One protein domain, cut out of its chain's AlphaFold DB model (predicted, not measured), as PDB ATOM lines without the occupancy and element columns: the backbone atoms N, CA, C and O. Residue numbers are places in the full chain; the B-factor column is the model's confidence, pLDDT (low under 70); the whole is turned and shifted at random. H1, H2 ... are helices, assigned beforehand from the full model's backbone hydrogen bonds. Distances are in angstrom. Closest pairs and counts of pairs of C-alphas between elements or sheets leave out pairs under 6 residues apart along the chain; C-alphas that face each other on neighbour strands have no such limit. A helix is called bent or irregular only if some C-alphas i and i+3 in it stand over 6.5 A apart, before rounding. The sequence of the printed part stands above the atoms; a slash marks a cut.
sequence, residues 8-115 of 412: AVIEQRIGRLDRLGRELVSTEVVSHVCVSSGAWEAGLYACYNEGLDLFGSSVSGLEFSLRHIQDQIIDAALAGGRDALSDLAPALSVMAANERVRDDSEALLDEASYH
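AT A GLANCE: This is residues 8 to 115 of the 412 residues of the protein "RapA_C domain-containing protein" of Blastomonas sp. AAP25 (UniProt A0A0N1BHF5). A long helix, H3, folds back on itself near residues 80 and 81 into two side-by-side arms of unequal length, and H2 packs on the longer arm, H3b, near the fold. H1 sits off to one side without touching a helix; in the long loop after it residues 20 to 26 stick out, as do residues 108 to 115 at the far end of H3b. The 108 printed residues include three named helices, in the order H1, H2, H3, and no named strand: an all-helix class. The whole is flat, 49 by 35 by 18 A, and only just loose, close to compact, with a radius of gyration of the C-alphas of 15.9 A.

IN THESE COORDINATES: Look first at H3, residues 66 to 113, assigned as one helix by its hydrogen bonds but bent: C-alphas 79 and 82 are 9.6 A apart. Find C-alpha 66 at (117.891, 142.729, 160.493); arm H3a runs from there to residue 79, 19.9 A. Arm H3b, residues 82 to 113, covers 45.3 A and ends at C-alpha 113, (131.342, 139.879, 183.322). It is irregular, with C-alphas 87 and 90 6.8 A apart, and has a kink of 36 degrees near residue 90. H2 is residues 40 to 51, 15.4 A; H1 is residues 8 to 14, from (111.254, 137.291, 162.532).

HOW THE PARTS SIT: H3a and H3b touch, opposite ways at a shallow tilt of 5 degrees; their closest C-alphas, of Ala 76 and Ala 84, are 5.3 A apart. H2 touches H3b, with residues 82 to 96 of H3b alone, the same way at a shallow tilt of 31 degrees; closest are the C-alphas of Gly 51 and Ser 93, 4.1 A. H2 and H3a, a helical hairpin, only just touch, with 3 pairs of C-alphas within 8 A. H1 is apart from H2, H3a and H3b. Each O i to N i+4 pair is within hydrogen-bond range in H1, H2 and H3a, and 26 of 28 in H3b.

THE WHOLE: The C-alphas farthest apart, of Gly 38 and His 115, are 50.8 A apart. The printed part has no cut, and both links, of 25 and 14 residues, are long. pLDDT is under 70 at residues 20 to 27, 60 to 61 and 104 to 115.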
ATOM      1  N   ALA A   8     111.699 137.475 161.148       81.44
ATOM      2  CA  ALA A   8     111.254 137.291 162.532       81.44
ATOM      3  C   ALA A   8     109.953 136.472 162.650       81.44
ATOM      4  O   ALA A   8     109.748 135.761 163.631       81.44
ATOM      5  N   VAL A   9     109.069 136.533 161.649       85.44
ATOM      6  CA  VAL A   9     107.839 135.726 161.632       85.44
ATOM      7  C   VAL A   9     108.160 134.255 161.363       85.44
ATOM      8  O   VAL A   9     107.490 133.377 161.908       85.44
ATOM      9  N   ILE A  10     109.176 133.974 160.544       87.31
ATOM     10  CA  ILE A  10     109.671 132.614 160.290       87.31
ATOM     11  C   ILE A  10     110.304 132.061 161.567       87.31
ATOM     12  O   ILE A  10     109.898 130.989 162.010       87.31
ATOM     13  N   GLU A  11     111.172 132.839 162.214       84.50
ATOM     14  CA  GLU A  11     111.810 132.479 163.487       84.50
ATOM     15  C   GLU A  11     110.767 132.155 164.562       84.50
ATOM     16  O   GLU A  11     110.802 131.105 165.195       84.50
ATOM     17  N   GLN A  12     109.739 132.994 164.712       83.19
ATOM     18  CA  GLN A  12     108.650 132.729 165.655       83.19
ATOM     19  C   GLN A  12     107.845 131.469 165.313       83.19
ATOM     20  O   GLN A  12     107.309 130.823 166.218       83.19
ATOM     21  N   ARG A  13     107.702 131.120 164.026       87.75
ATOM     22  CA  ARG A  13     107.027 129.884 163.594       87.75
ATOM     23  C   ARG A  13     107.887 128.661 163.917       87.75
ATOM     24  O   ARG A  13     107.337 127.702 164.460       87.75
ATOM     25  N   ILE A  14     109.194 128.714 163.651       84.62
ATOM     26  CA  ILE A  14     110.158 127.655 163.990       84.62
ATOM     27  C   ILE A  14     110.226 127.496 165.510       84.62
ATOM     28  O   ILE A  14     109.925 126.421 166.018       84.62
ATOM     29  N   GLY A  15     110.440 128.584 166.251       79.00
ATOM     30  CA  GLY A  15     110.537 128.622 167.712       79.00
ATOM     31  C   GLY A  15     109.246 128.296 168.469       79.00
ATOM     32  O   GLY A  15     109.235 128.267 169.696       79.00
ATOM     33  N   ARG A  16     108.111 128.036 167.803       82.38
ATOM     34  CA  ARG A  16     106.961 127.358 168.445       82.38
ATOM     35  C   ARG A  16     107.213 125.871 168.638       82.38
ATOM     36  O   ARG A  16     106.661 125.286 169.569       82.38
ATOM     37  N   LEU A  17     108.001 125.291 167.743       80.69
ATOM     38  CA  LEU A  17     108.352 123.886 167.718       80.69
ATOM     39  C   LEU A  17     109.783 123.666 168.227       80.69
ATOM     40  O   LEU A  17     110.025 122.659 168.873       80.69
ATOM     41  N   ASP A  18     110.711 124.579 167.965       75.88
ATOM     42  CA  ASP A  18     112.094 124.534 168.433       75.88
ATOM     43  C   ASP A  18     112.221 125.212 169.806       75.88
ATOM     44  O   ASP A  18     112.354 126.429 169.921       75.88
ATOM     45  N   ARG A  19     112.014 124.434 170.874       72.94
ATOM     46  CA  ARG A  19     112.052 124.899 172.269       72.94
ATOM     47  C   ARG A  19     112.732 123.864 173.155       72.94
ATOM     48  O   ARG A  19     112.518 122.662 172.976       72.94
ATOM     49  N   LEU A  20     113.444 124.342 174.180       57.69
ATOM     50  CA  LEU A  20     113.991 123.512 175.258       57.69
ATOM     51  C   LEU A  20     112.898 122.596 175.843       57.69
ATOM     52  O   LEU A  20     111.800 123.053 176.172       57.69
ATOM     53  N   GLY A  21     113.194 121.295 175.952       57.59
ATOM     54  CA  GLY A  21     112.268 120.266 176.448       57.59
ATOM     55  C   GLY A  21     111.566 119.421 175.374       57.59
ATOM     56  O   GLY A  21     110.825 118.496 175.717       57.59
ATOM     57  N   ARG A  22     111.806 119.675 174.078       68.94
ATOM     58  CA  ARG A  22     111.297 118.830 172.978       68.94
ATOM     59  C   ARG A  22     111.989 117.466 172.864       68.94
ATOM     60  O   ARG A  22     111.424 116.557 172.260       68.94
ATOM     61  N   GLU A  23     113.154 117.288 173.479       63.34
ATOM     62  CA  GLU A  23     113.969 116.058 173.456       63.34
ATOM     63  C   GLU A  23     113.181 114.773 173.781       63.34
ATOM     64  O   GLU A  23     113.536 113.690 173.326       63.34
ATOM     65  N   LEU A  24     112.061 114.888 174.504       56.53
ATOM     66  CA  LEU A  24     111.129 113.791 174.793       56.53
ATOM     67  C   LEU A  24     110.359 113.258 173.564       56.53
ATOM     68  O   LEU A  24     109.752 112.194 173.650       56.53
ATOM     69  N   VAL A  25     110.327 114.004 172.455       61.72
ATOM     70  CA  VAL A  25     109.589 113.685 171.219       61.72
ATOM     71  C   VAL A  25     110.531 113.582 170.020       61.72
ATOM     72  O   VAL A  25     110.425 112.641 169.240       61.72
ATOM     73  N   SER A  26     111.435 114.550 169.847       66.12
ATOM     74  CA  SER A  26     112.477 114.538 168.814       66.12
ATOM     75  C   SER A  26     113.460 115.674 169.083       66.12
ATOM     76  O   SER A  26     113.038 116.788 169.389       66.12
ATOM     77  N   THR A  27     114.752 115.400 168.947       66.19
ATOM     78  CA  THR A  27     115.828 116.385 169.119       66.19
ATOM     79  C   THR A  27     115.991 117.318 167.921       66.19
ATOM     80  O   THR A  27     116.675 118.323 168.045       66.19
ATOM     81  N   GLU A  28     115.370 117.015 166.778       72.69
ATOM     82  CA  GLU A  28     115.587 117.754 165.532       72.69
ATOM     83  C   GLU A  28     114.298 118.384 164.995       72.69
ATOM     84  O   GLU A  28     113.202 117.803 165.019       72.69
ATOM     85  N   VAL A  29     114.437 119.605 164.480       79.62
ATOM     86  CA  VAL A  29     113.381 120.338 163.782       79.62
ATOM     87  C   VAL A  29     113.747 120.407 162.306       79.62
ATOM     88  O   VAL A  29     114.664 121.122 161.931       79.62
ATOM     89  N   VAL A  30     113.023 119.674 161.454       82.56
ATOM     90  CA  VAL A  30     113.250 119.717 160.002       82.56
ATOM     91  C   VAL A  30     112.251 120.669 159.350       82.56
ATOM     92  O   VAL A  30     111.041 120.431 159.368       82.56
ATOM     93  N   SER A  31     112.763 121.741 158.749       86.31
ATOM     94  CA  SER A  31     111.974 122.711 157.986       86.31
ATOM     95  C   SER A  31     111.884 122.292 156.517       86.31
ATOM     96  O   SER A  31     112.843 122.418 155.763       86.31
ATOM     97  N   HIS A  32     110.719 121.808 156.082       88.50
ATOM     98  CA  HIS A  32     110.457 121.538 154.666       88.50
ATOM     99  C   HIS A  32     109.889 122.786 153.981       88.50
ATOM    100  O   HIS A  32     108.731 123.144 154.200       88.50
ATOM    101  N   VAL A  33     110.693 123.435 153.135       87.25
ATOM    102  CA  VAL A  33     110.287 124.632 152.386       87.25
ATOM    103  C   VAL A  33     110.076 124.276 150.916       87.25
ATOM    104  O   VAL A  33     110.984 123.802 150.238       87.25
ATOM    105  N   CYS A  34     108.862 124.492 150.412       87.56
ATOM    106  CA  CYS A  34     108.513 124.230 149.017       87.56
ATOM    107  C   CYS A  34     108.437 125.548 148.244       87.56
ATOM    108  O   CYS A  34     107.529 126.344 148.478       87.56
ATOM    109  N   VAL A  35     109.355 125.751 147.299       87.12
ATOM    110  CA  VAL A  35     109.371 126.910 146.396       87.12
ATOM    111  C   VAL A  35     109.333 126.465 144.938       87.12
ATOM    112  O   VAL A  35     109.862 125.413 144.578       87.12
ATOM    113  N   SER A  36     108.695 127.268 144.086       87.12
ATOM    114  CA  SER A  36     108.713 127.050 142.639       87.12
ATOM    115  C   SER A  36     109.977 127.664 142.050       87.12
ATOM    116  O   SER A  36     110.246 128.844 142.258       87.12
ATOM    117  N   SER A  37     110.738 126.882 141.283       77.62
ATOM    118  CA  SER A  37     112.065 127.266 140.791       77.62
ATOM    119  C   SER A  37     112.085 128.522 139.919       77.62
ATOM    120  O   SER A  37     113.146 129.100 139.760       77.62
ATOM    121  N   GLY A  38     110.961 128.939 139.329       78.19
ATOM    122  CA  GLY A  38     110.870 130.152 138.504       78.19
ATOM    123  C   GLY A  38     110.248 131.357 139.209       78.19
ATOM    124  O   GLY A  38     110.116 132.410 138.590       78.19
ATOM    125  N   ALA A  39     109.825 131.209 140.462       86.31
ATOM    126  CA  ALA A  39     109.057 132.223 141.166       86.31
ATOM    127  C   ALA A  39     109.949 133.083 142.076       86.31
ATOM    128  O   ALA A  39     111.070 132.701 142.420       86.31
ATOM    129  N   TRP A  40     109.462 134.265 142.453       84.56
ATOM    130  CA  TRP A  40     110.202 135.201 143.306       84.56
ATOM    131  C   TRP A  40     110.495 134.598 144.691       84.56
ATOM    132  O   TRP A  40     111.533 134.891 145.280       84.56
ATOM    133  N   GLU A  41     109.646 133.677 145.159       89.00
ATOM    134  CA  GLU A  41     109.816 132.931 146.406       89.00
ATOM    135  C   GLU A  41     111.110 132.107 146.423       89.00
ATOM    136  O   GLU A  41     111.679 131.910 147.491       89.00
ATOM    137  N   ALA A  42     111.606 131.645 145.266       89.88
ATOM    138  CA  ALA A  42     112.886 130.936 145.191       89.88
ATOM    139  C   ALA A  42     114.080 131.870 145.442       89.88
ATOM    140  O   ALA A  42     115.044 131.464 146.087       89.88
ATOM    141  N   GLY A  43     113.998 133.121 144.976       91.19
ATOM    142  CA  GLY A  43     114.995 134.150 145.281       91.19
ATOM    143  C   GLY A  43     114.952 134.541 146.757       91.19
ATOM    144  O   GLY A  43     115.985 134.566 147.419       91.19
ATOM    145  N   LEU A  44     113.749 134.742 147.308       92.81
ATOM    146  CA  LEU A  44     113.574 135.043 148.732       92.81
ATOM    147  C   LEU A  44     114.073 133.896 149.626       92.81
ATOM    148  O   LEU A  44     114.719 134.132 150.646       92.81
ATOM    149  N   TYR A  45     113.814 132.651 149.224       93.06
ATOM    150  CA  TYR A  45     114.347 131.475 149.901       93.06
ATOM    151  C   TYR A  45     115.876 131.463 149.908       93.06
ATOM    152  O   TYR A  45     116.449 131.188 150.957       93.06
ATOM    153  N   ALA A  46     116.540 131.812 148.799       92.44
ATOM    154  CA  ALA A  46     118.000 131.916 148.762       92.44
ATOM    155  C   ALA A  46     118.518 132.973 149.753       92.44
ATOM    156  O   ALA A  46     119.429 132.687 150.527       92.44
ATOM    157  N   CYS A  47     117.886 134.154 149.825       93.12
ATOM    158  CA  CYS A  47     118.248 135.173 150.816       93.12
ATOM    159  C   CYS A  47     118.154 134.651 152.258       93.12
ATOM    160  O   CYS A  47     119.022 134.943 153.072       93.12
ATOM    161  N   TYR A  48     117.115 133.881 152.591       92.38
ATOM    162  CA  TYR A  48     116.922 133.375 153.954       92.38
ATOM    163  C   TYR A  48     117.779 132.155 154.277       92.38
ATOM    164  O   TYR A  48     118.330 132.079 155.370       92.38
ATOM    165  N   ASN A  49     117.895 131.211 153.347       91.56
ATOM    166  CA  ASN A  49     118.614 129.962 153.557       91.56
ATOM    167  C   ASN A  49     120.128 130.144 153.420       91.56
ATOM    168  O   ASN A  49     120.872 129.740 154.296       91.56
ATOM    169  N   GLU A  50     120.593 130.768 152.339       90.31
ATOM    170  CA  GLU A  50     122.030 130.942 152.081       90.31
ATOM    171  C   GLU A  50     122.551 132.255 152.673       90.31
ATOM    172  O   GLU A  50     123.664 132.317 153.193       90.31
ATOM    173  N   GLY A  51     121.734 133.310 152.609       90.81
ATOM    174  CA  GLY A  51     122.110 134.622 153.125       90.81
ATOM    175  C   GLY A  51     122.051 134.717 154.647       90.81
ATOM    176  O   GLY A  51     122.962 135.261 155.253       90.81
ATOM    177  N   LEU A  52     121.003 134.200 155.289       89.06
ATOM    178  CA  LEU A  52     120.820 134.358 156.740       89.06
ATOM    179  C   LEU A  52     120.981 133.061 157.535       89.06
ATOM    180  O   LEU A  52     121.102 133.141 158.754       89.06
ATOM    181  N   ASP A  53     120.998 131.901 156.875       89.06
ATOM    182  CA  ASP A  53     120.932 130.578 157.515       89.06
ATOM    183  C   ASP A  53     119.725 130.421 158.468       89.06
ATOM    184  O   ASP A  53     119.760 129.716 159.468       89.06
ATOM    185  N   LEU A  54     118.605 131.064 158.123       87.44
ATOM    186  CA  LEU A  54     117.403 131.201 158.959       87.44
ATOM    187  C   LEU A  54     116.736 129.869 159.349       87.44
ATOM    188  O   LEU A  54     115.921 129.816 160.265       87.44
ATOM    189  N   PHE A  55     116.995 128.805 158.589       87.50
ATOM    190  CA  PHE A  55     116.404 127.485 158.820       87.50
ATOM    191  C   PHE A  55     117.356 126.520 159.533       87.50
ATOM    192  O   PHE A  55     116.893 125.476 159.994       87.50
ATOM    193  N   GLY A  56     118.652 126.843 159.579       80.38
ATOM    194  CA  GLY A  56     119.697 126.043 160.216       80.38
ATOM    195  C   GLY A  56     120.162 126.618 161.555       80.38
ATOM    196  O   GLY A  56     120.549 125.854 162.439       80.38
ATOM    197  N   SER A  57     120.079 127.937 161.730       75.25
ATOM    198  CA  SER A  57     120.495 128.652 162.936       75.25
ATOM    199  C   SER A  57     119.513 129.767 163.320       75.25
ATOM    200  O   SER A  57     118.697 130.214 162.514       75.25
ATOM    201  N   SER A  58     119.575 130.203 164.584       74.19
ATOM    202  CA  SER A  58     118.744 131.306 165.077       74.19
ATOM    203  C   SER A  58     119.158 132.647 164.458       74.19
ATOM    204  O   SER A  58     120.312 132.867 164.078       74.19
ATOM    205  N   VAL A  59     118.205 133.579 164.401       73.38
ATOM    206  CA  VAL A  59     118.430 134.984 163.998       73.38
ATOM    207  C   VAL A  59     119.139 135.800 165.088       73.38
ATOM    208  O   VAL A  59     119.465 136.962 164.854       73.38
ATOM    209  N   SER A  60     119.384 135.209 166.262       68.62
ATOM    210  CA  SER A  60     120.194 135.815 167.326       68.62
ATOM    211  C   SER A  60     121.529 136.332 166.772       68.62
ATOM    212  O   SER A  60     122.176 135.648 165.970       68.62
ATOM    213  N   GLY A  61     121.912 137.546 167.164       69.69
ATOM    214  CA  GLY A  61     123.128 138.216 166.693       69.69
ATOM    215  C   GLY A  61     122.974 138.978 165.374       69.69
ATOM    216  O   GLY A  61     123.970 139.381 164.776       69.69
ATOM    217  N   LEU A  62     121.739 139.168 164.889       79.50
ATOM    218  CA  LEU A  62     121.406 140.024 163.740       79.50
ATOM    219  C   LEU A  62     120.498 141.204 164.117       79.50
ATOM    220  O   LEU A  62     119.936 141.858 163.236       79.50
ATOM    221  N   GLU A  63     120.280 141.472 165.408       78.94
ATOM    222  CA  GLU A  63     119.253 142.401 165.890       78.94
ATOM    223  C   GLU A  63     119.417 143.819 165.326       78.94
ATOM    224  O   GLU A  63     118.415 144.508 165.092       78.94
ATOM    225  N   PHE A  64     120.655 144.255 165.068       74.81
ATOM    226  CA  PHE A  64     120.933 145.600 164.576       74.81
ATOM    227  C   PHE A  64     120.823 145.696 163.052       74.81
ATOM    228  O   PHE A  64     120.291 146.696 162.555       74.81
ATOM    229  N   SER A  65     121.259 144.681 162.295       80.62
ATOM    230  CA  SER A  65     121.181 144.729 160.823       80.62
ATOM    231  C   SER A  65     119.908 144.129 160.243       80.62
ATOM    232  O   SER A  65     119.645 144.353 159.063       80.62
ATOM    233  N   LEU A  66     119.072 143.428 161.020       83.56
ATOM    234  CA  LEU A  66     117.891 142.729 160.493       83.56
ATOM    235  C   LEU A  66     116.945 143.657 159.721       83.56
ATOM    236  O   LEU A  66     116.410 143.267 158.684       83.56
ATOM    237  N   ARG A  67     116.754 144.895 160.193       84.31
ATOM    238  CA  ARG A  67     115.944 145.896 159.481       84.31
ATOM    239  C   ARG A  67     116.587 146.300 158.155       84.31
ATOM    240  O   ARG A  67     115.917 146.308 157.134       84.31
ATOM    241  N   HIS A  68     117.887 146.578 158.166       85.94
ATOM    242  CA  HIS A  68     118.615 146.970 156.963       85.94
ATOM    243  C   HIS A  68     118.660 145.842 155.919       85.94
ATOM    244  O   HIS A  68     118.492 146.087 154.729       85.94
ATOM    245  N   ILE A  69     118.823 144.599 156.371       87.81
ATOM    246  CA  ILE A  69     118.748 143.386 155.551       87.81
ATOM    247  C   ILE A  69     117.359 143.245 154.918       87.81
ATOM    248  O   ILE A  69     117.256 142.964 153.726       87.81
ATOM    249  N   GLN A  70     116.286 143.463 155.690       89.50
ATOM    250  CA  GLN A  70     114.919 143.441 155.161       89.50
ATOM    251  C   GLN A  70     114.719 144.495 154.069       89.50
ATOM    252  O   GLN A  70     114.167 144.168 153.021       89.50
ATOM    253  N   ASP A  71     115.207 145.718 154.286       90.19
ATOM    254  CA  ASP A  71     115.112 146.796 153.299       90.19
ATOM    255  C   ASP A  71     115.849 146.422 151.998       90.19
ATOM    256  O   ASP A  71     115.273 146.527 150.918       90.19
ATOM    257  N   GLN A  72     117.066 145.867 152.086       91.50
ATOM    258  CA  GLN A  72     117.817 145.412 150.905       91.50
ATOM    259  C   GLN A  72     117.117 144.280 150.141       91.50
ATOM    260  O   GLN A  72     117.118 144.271 148.910       91.50
ATOM    261  N   ILE A  73     116.505 143.326 150.851       92.00
ATOM    262  CA  ILE A  73     115.728 142.239 150.236       92.00
ATOM    263  C   ILE A  73     114.517 142.809 149.490       92.00
ATOM    264  O   ILE A  73     114.238 142.395 148.364       92.00
ATOM    265  N   ILE A  74     113.806 143.768 150.089       91.62
ATOM    266  CA  ILE A  74     112.658 144.428 149.454       91.62
ATOM    267  C   ILE A  74     113.113 145.194 148.206       91.62
ATOM    268  O   ILE A  74     112.512 145.035 147.142       91.62
ATOM    269  N   ASP A  75     114.195 145.966 148.303       92.88
ATOM    270  CA  ASP A  75     114.734 146.739 147.183       92.88
ATOM    271  C   ASP A  75     115.174 145.832 146.023       92.88
ATOM    272  O   ASP A  75     114.834 146.094 144.866       92.88
ATOM    273  N   ALA A  76     115.859 144.721 146.312       92.12
ATOM    274  CA  ALA A  76     116.255 143.741 145.300       92.12
ATOM    275  C   ALA A  76     115.041 143.076 144.631       92.12
ATOM    276  O   ALA A  76     114.997 142.956 143.402       92.12
ATOM    277  N   ALA A  77     114.021 142.713 145.418       92.06
ATOM    278  CA  ALA A  77     112.779 142.157 144.894       92.06
ATOM    279  C   ALA A  77     112.068 143.131 143.939       92.06
ATOM    280  O   ALA A  77     111.567 142.711 142.895       92.06
ATOM    281  N   LEU A  78     112.044 144.427 144.270       91.19
ATOM    282  CA  LEU A  78     111.416 145.464 143.447       91.19
ATOM    283  C   LEU A  78     112.229 145.803 142.190       91.19
ATOM    284  O   LEU A  78     111.640 146.079 141.144       91.19
ATOM    285  N   ALA A  79     113.561 145.790 142.276       89.62
ATOM    286  CA  ALA A  79     114.443 146.196 141.186       89.62
ATOM    287  C   ALA A  79     114.636 145.110 140.117       89.62
ATOM    288  O   ALA A  79     114.679 145.422 138.926       89.62
ATOM    289  N   GLY A  80     114.763 143.846 140.529       85.88
ATOM    290  CA  GLY A  80     115.112 142.751 139.619       85.88
ATOM    291  C   GLY A  80     114.446 141.415 139.932       85.88
ATOM    292  O   GLY A  80     114.791 140.406 139.319       85.88
ATOM    293  N   GLY A  81     113.479 141.388 140.856       89.50
ATOM    294  CA  GLY A  81     112.705 140.192 141.169       89.50
ATOM    295  C   GLY A  81     113.577 139.044 141.674       89.50
ATOM    296  O   GLY A  81     114.431 139.220 142.539       89.50
ATOM    297  N   ARG A  82     113.341 137.842 141.141       90.94
ATOM    298  CA  ARG A  82     114.008 136.611 141.583       90.94
ATOM    299  C   ARG A  82     115.532 136.678 141.456       90.94
ATOM    300  O   ARG A  82     116.216 136.318 142.405       90.94
ATOM    301  N   ASP A  83     116.040 137.090 140.298       91.38
ATOM    302  CA  ASP A  83     117.473 136.990 140.002       91.38
ATOM    303  C   ASP A  83     118.270 137.963 140.885       91.38
ATOM    304  O   ASP A  83     119.261 137.569 141.489       91.38
ATOM    305  N   ALA A  84     117.755 139.181 141.094       91.50
ATOM    306  CA  ALA A  84     118.362 140.146 142.014       91.50
ATOM    307  C   ALA A  84     118.356 139.676 143.481       91.50
ATOM    308  O   ALA A  84     119.306 139.945 144.210       91.50
ATOM    309  N   LEU A  85     117.313 138.961 143.923       92.75
ATOM    310  CA  LEU A  85     117.281 138.345 145.256       92.75
ATOM    311  C   LEU A  85     118.338 137.240 145.395       92.75
ATOM    312  O   LEU A  85     119.054 137.185 146.395       92.75
ATOM    313  N   SER A  86     118.464 136.379 144.385       91.44
ATOM    314  CA  SER A  86     119.491 135.333 144.368       91.44
ATOM    315  C   SER A  86     120.906 135.920 144.369       91.44
ATOM    316  O   SER A  86     121.747 135.454 145.134       91.44
ATOM    317  N   ASP A  87     121.150 136.982 143.600       93.00
ATOM    318  CA  ASP A  87     122.446 137.669 143.551       93.00
ATOM    319  C   ASP A  87     122.780 138.411 144.858       93.00
ATOM    320  O   ASP A  87     123.952 138.618 145.177       93.00
ATOM    321  N   LEU A  88     121.762 138.793 145.638       94.25
ATOM    322  CA  LEU A  88     121.926 139.454 146.933       94.25
ATOM    323  C   LEU A  88     122.345 138.475 148.047       94.25
ATOM    324  O   LEU A  88     123.046 138.873 148.978       94.25
ATOM    325  N   ALA A  89     121.950 137.198 147.965       93.19
ATOM    326  CA  ALA A  89     122.149 136.221 149.041       93.19
ATOM    327  C   ALA A  89     123.612 136.103 149.541       93.19
ATOM    328  O   ALA A  89     123.811 136.141 150.759       93.19
ATOM    329  N   PRO A  90     124.653 136.066 148.681       92.81
ATOM    330  CA  PRO A  90     126.043 136.036 149.141       92.81
ATOM    331  C   PRO A  90     126.450 137.270 149.959       92.81
ATOM    332  O   PRO A  90     127.199 137.151 150.927       92.81
ATOM    333  N   ALA A  91     125.952 138.459 149.600       91.12
ATOM    334  CA  ALA A  91     126.251 139.689 150.331       91.12
ATOM    335  C   ALA A  91     125.601 139.683 151.723       91.12
ATOM    336  O   ALA A  91     126.245 140.057 152.704       91.12
ATOM    337  N   LEU A  92     124.363 139.185 151.821       90.88
ATOM    338  CA  LEU A  92     123.676 139.002 153.102       90.88
ATOM    339  C   LEU A  92     124.421 138.024 154.011       90.88
ATOM    340  O   LEU A  92     124.550 138.302 155.198       90.88
ATOM    341  N   SER A  93     124.976 136.947 153.448       89.62
ATOM    342  CA  SER A  93     125.784 135.967 154.190       89.62
ATOM    343  C   SER A  93     126.992 136.610 154.865       89.62
ATOM    344  O   SER A  93     127.230 136.414 156.056       89.62
ATOM    345  N   VAL A  94     127.712 137.471 154.139       87.62
ATOM    346  CA  VAL A  94     128.855 138.214 154.690       87.62
ATOM    347  C   VAL A  94     128.413 139.198 155.775       87.62
ATOM    348  O   VAL A  94     129.065 139.296 156.815       87.62
ATOM    349  N   MET A  95     127.312 139.922 155.558       84.62
ATOM    350  CA  MET A  95     126.771 140.850 156.558       84.62
ATOM    351  C   MET A  95     126.374 140.119 157.842       84.62
ATOM    352  O   MET A  95     126.761 140.543 158.930       84.62
ATOM    353  N   ALA A  96     125.664 139.000 157.704       85.56
ATOM    354  CA  ALA A  96     125.199 138.200 158.822       85.56
ATOM    355  C   ALA A  96     126.360 137.562 159.598       85.56
ATOM    356  O   ALA A  96     126.362 137.573 160.825       85.56
ATOM    357  N   ALA A  97     127.380 137.053 158.901       84.12
ATOM    358  CA  ALA A  97     128.572 136.500 159.538       84.12
ATOM    359  C   ALA A  97     129.346 137.557 160.345       84.12
ATOM    360  O   ALA A  97     129.765 137.292 161.469       84.12
ATOM    361  N   ASN A  98     129.514 138.764 159.797       82.31
ATOM    362  CA  ASN A  98     130.237 139.839 160.478       82.31
ATOM    363  C   ASN A  98     129.526 140.319 161.747       82.31
ATOM    364  O   ASN A  98     130.188 140.626 162.737       82.31
ATOM    365  N   GLU A  99     128.195 140.411 161.721       82.69
ATOM    366  CA  GLU A  99     127.437 140.836 162.897       82.69
ATOM    367  C   GLU A  99     127.442 139.767 163.986       82.69
ATOM    368  O   GLU A  99     127.741 140.100 165.127       82.69
ATOM    369  N   ARG A 100     127.260 138.491 163.626       81.56
ATOM    370  CA  ARG A 100     127.358 137.380 164.583       81.56
ATOM    371  C   ARG A 100     128.721 137.312 165.267       81.56
ATOM    372  O   ARG A 100     128.779 137.137 166.471       81.56
ATOM    373  N   VAL A 101     129.820 137.543 164.542       78.50
ATOM    374  CA  VAL A 101     131.162 137.619 165.156       78.50
ATOM    375  C   VAL A 101     131.272 138.782 166.150       78.50
ATOM    376  O   VAL A 101     131.965 138.665 167.162       78.50
ATOM    377  N   ARG A 102     130.622 139.917 165.869       71.12
ATOM    378  CA  ARG A 102     130.599 141.060 166.790       71.12
ATOM    379  C   ARG A 102     129.773 140.741 168.035       71.12
ATOM    380  O   ARG A 102     130.255 141.002 169.132       71.12
ATOM    381  N   ASP A 103     128.589 140.166 167.853       70.31
ATOM    382  CA  ASP A 103     127.693 139.762 168.938       70.31
ATOM    383  C   ASP A 103     128.339 138.688 169.823       70.31
ATOM    384  O   ASP A 103     128.416 138.873 171.028       70.31
ATOM    385  N   ASP A 104     128.954 137.653 169.242       65.50
ATOM    386  CA  ASP A 104     129.705 136.627 169.981       65.50
ATOM    387  C   ASP A 104     130.856 137.240 170.796       65.50
ATOM    388  O   ASP A 104     131.121 136.838 171.929       65.50
ATOM    389  N   SER A 105     131.559 138.232 170.240       57.31
ATOM    390  CA  SER A 105     132.620 138.937 170.965       57.31
ATOM    391  C   SER A 105     132.075 139.768 172.128       57.31
ATOM    392  O   SER A 105     132.749 139.863 173.152       57.31
ATOM    393  N   GLU A 106     130.911 140.398 171.976       58.84
ATOM    394  CA  GLU A 106     130.240 141.149 173.041       58.84
ATOM    395  C   GLU A 106     129.672 140.196 174.100       58.84
ATOM    396  O   GLU A 106     129.923 140.398 175.284       58.84
ATOM    397  N   ALA A 107     129.043 139.094 173.691       57.78
ATOM    398  CA  ALA A 107     128.540 138.039 174.561       57.78
ATOM    399  C   ALA A 107     129.655 137.368 175.371       57.78
ATOM    400  O   ALA A 107     129.465 137.107 176.550       57.78
ATOM    401  N   LEU A 108     130.844 137.139 174.799       53.41
ATOM    402  CA  LEU A 108     132.003 136.621 175.540       53.41
ATOM    403  C   LEU A 108     132.544 137.623 176.571       53.41
ATOM    404  O   LEU A 108     133.030 137.218 177.629       53.41
ATOM    405  N   LEU A 109     132.483 138.924 176.276       49.47
ATOM    406  CA  LEU A 109     132.857 139.980 177.223       49.47
ATOM    407  C   LEU A 109     131.814 140.112 178.340       49.47
ATOM    408  O   LEU A 109     132.185 140.244 179.509       49.47
ATOM    409  N   ASP A 110     130.535 139.999 177.992       46.75
ATOM    410  CA  ASP A 110     129.424 139.982 178.933       46.75
ATOM    411  C   ASP A 110     129.418 138.703 179.768       46.75
ATOM    412  O   ASP A 110     129.245 138.808 180.965       46.75
ATOM    413  N   GLU A 111     129.699 137.516 179.230       40.19
ATOM    414  CA  GLU A 111     129.803 136.246 179.973       40.19
ATOM    415  C   GLU A 111     131.050 136.202 180.873       40.19
ATOM    416  O   GLU A 111     131.029 135.642 181.975       40.19
ATOM    417  N   ALA A 112     132.135 136.869 180.469       44.50
ATOM    418  CA  ALA A 112     133.265 137.130 181.354       44.50
ATOM    419  C   ALA A 112     132.901 138.101 182.500       44.50
ATOM    420  O   ALA A 112     133.514 138.031 183.568       44.50
ATOM    421  N   SER A 113     131.901 138.972 182.306       43.78
ATOM    422  CA  SER A 113     131.342 139.879 183.322       43.78
ATOM    423  C   SER A 113     130.210 139.233 184.152       43.78
ATOM    424  O   SER A 113     130.092 139.470 185.355       43.78
ATOM    425  N   TYR A 114     129.432 138.340 183.541       43.88
ATOM    426  CA  TYR A 114     128.297 137.584 184.058       43.88
ATOM    427  C   TYR A 114     128.672 136.103 184.111       43.88
ATOM    428  O   TYR A 114     128.387 135.314 183.218       43.88
ATOM    429  N   HIS A 115     129.304 135.710 185.215       51.91
ATOM    430  CA  HIS A 115     129.718 134.336 185.472       51.91
ATOM    431  C   HIS A 115     128.607 133.294 185.193       51.91
ATOM    432  O   HIS A 115     127.708 133.109 186.015       51.91
TER     433      HIS A 115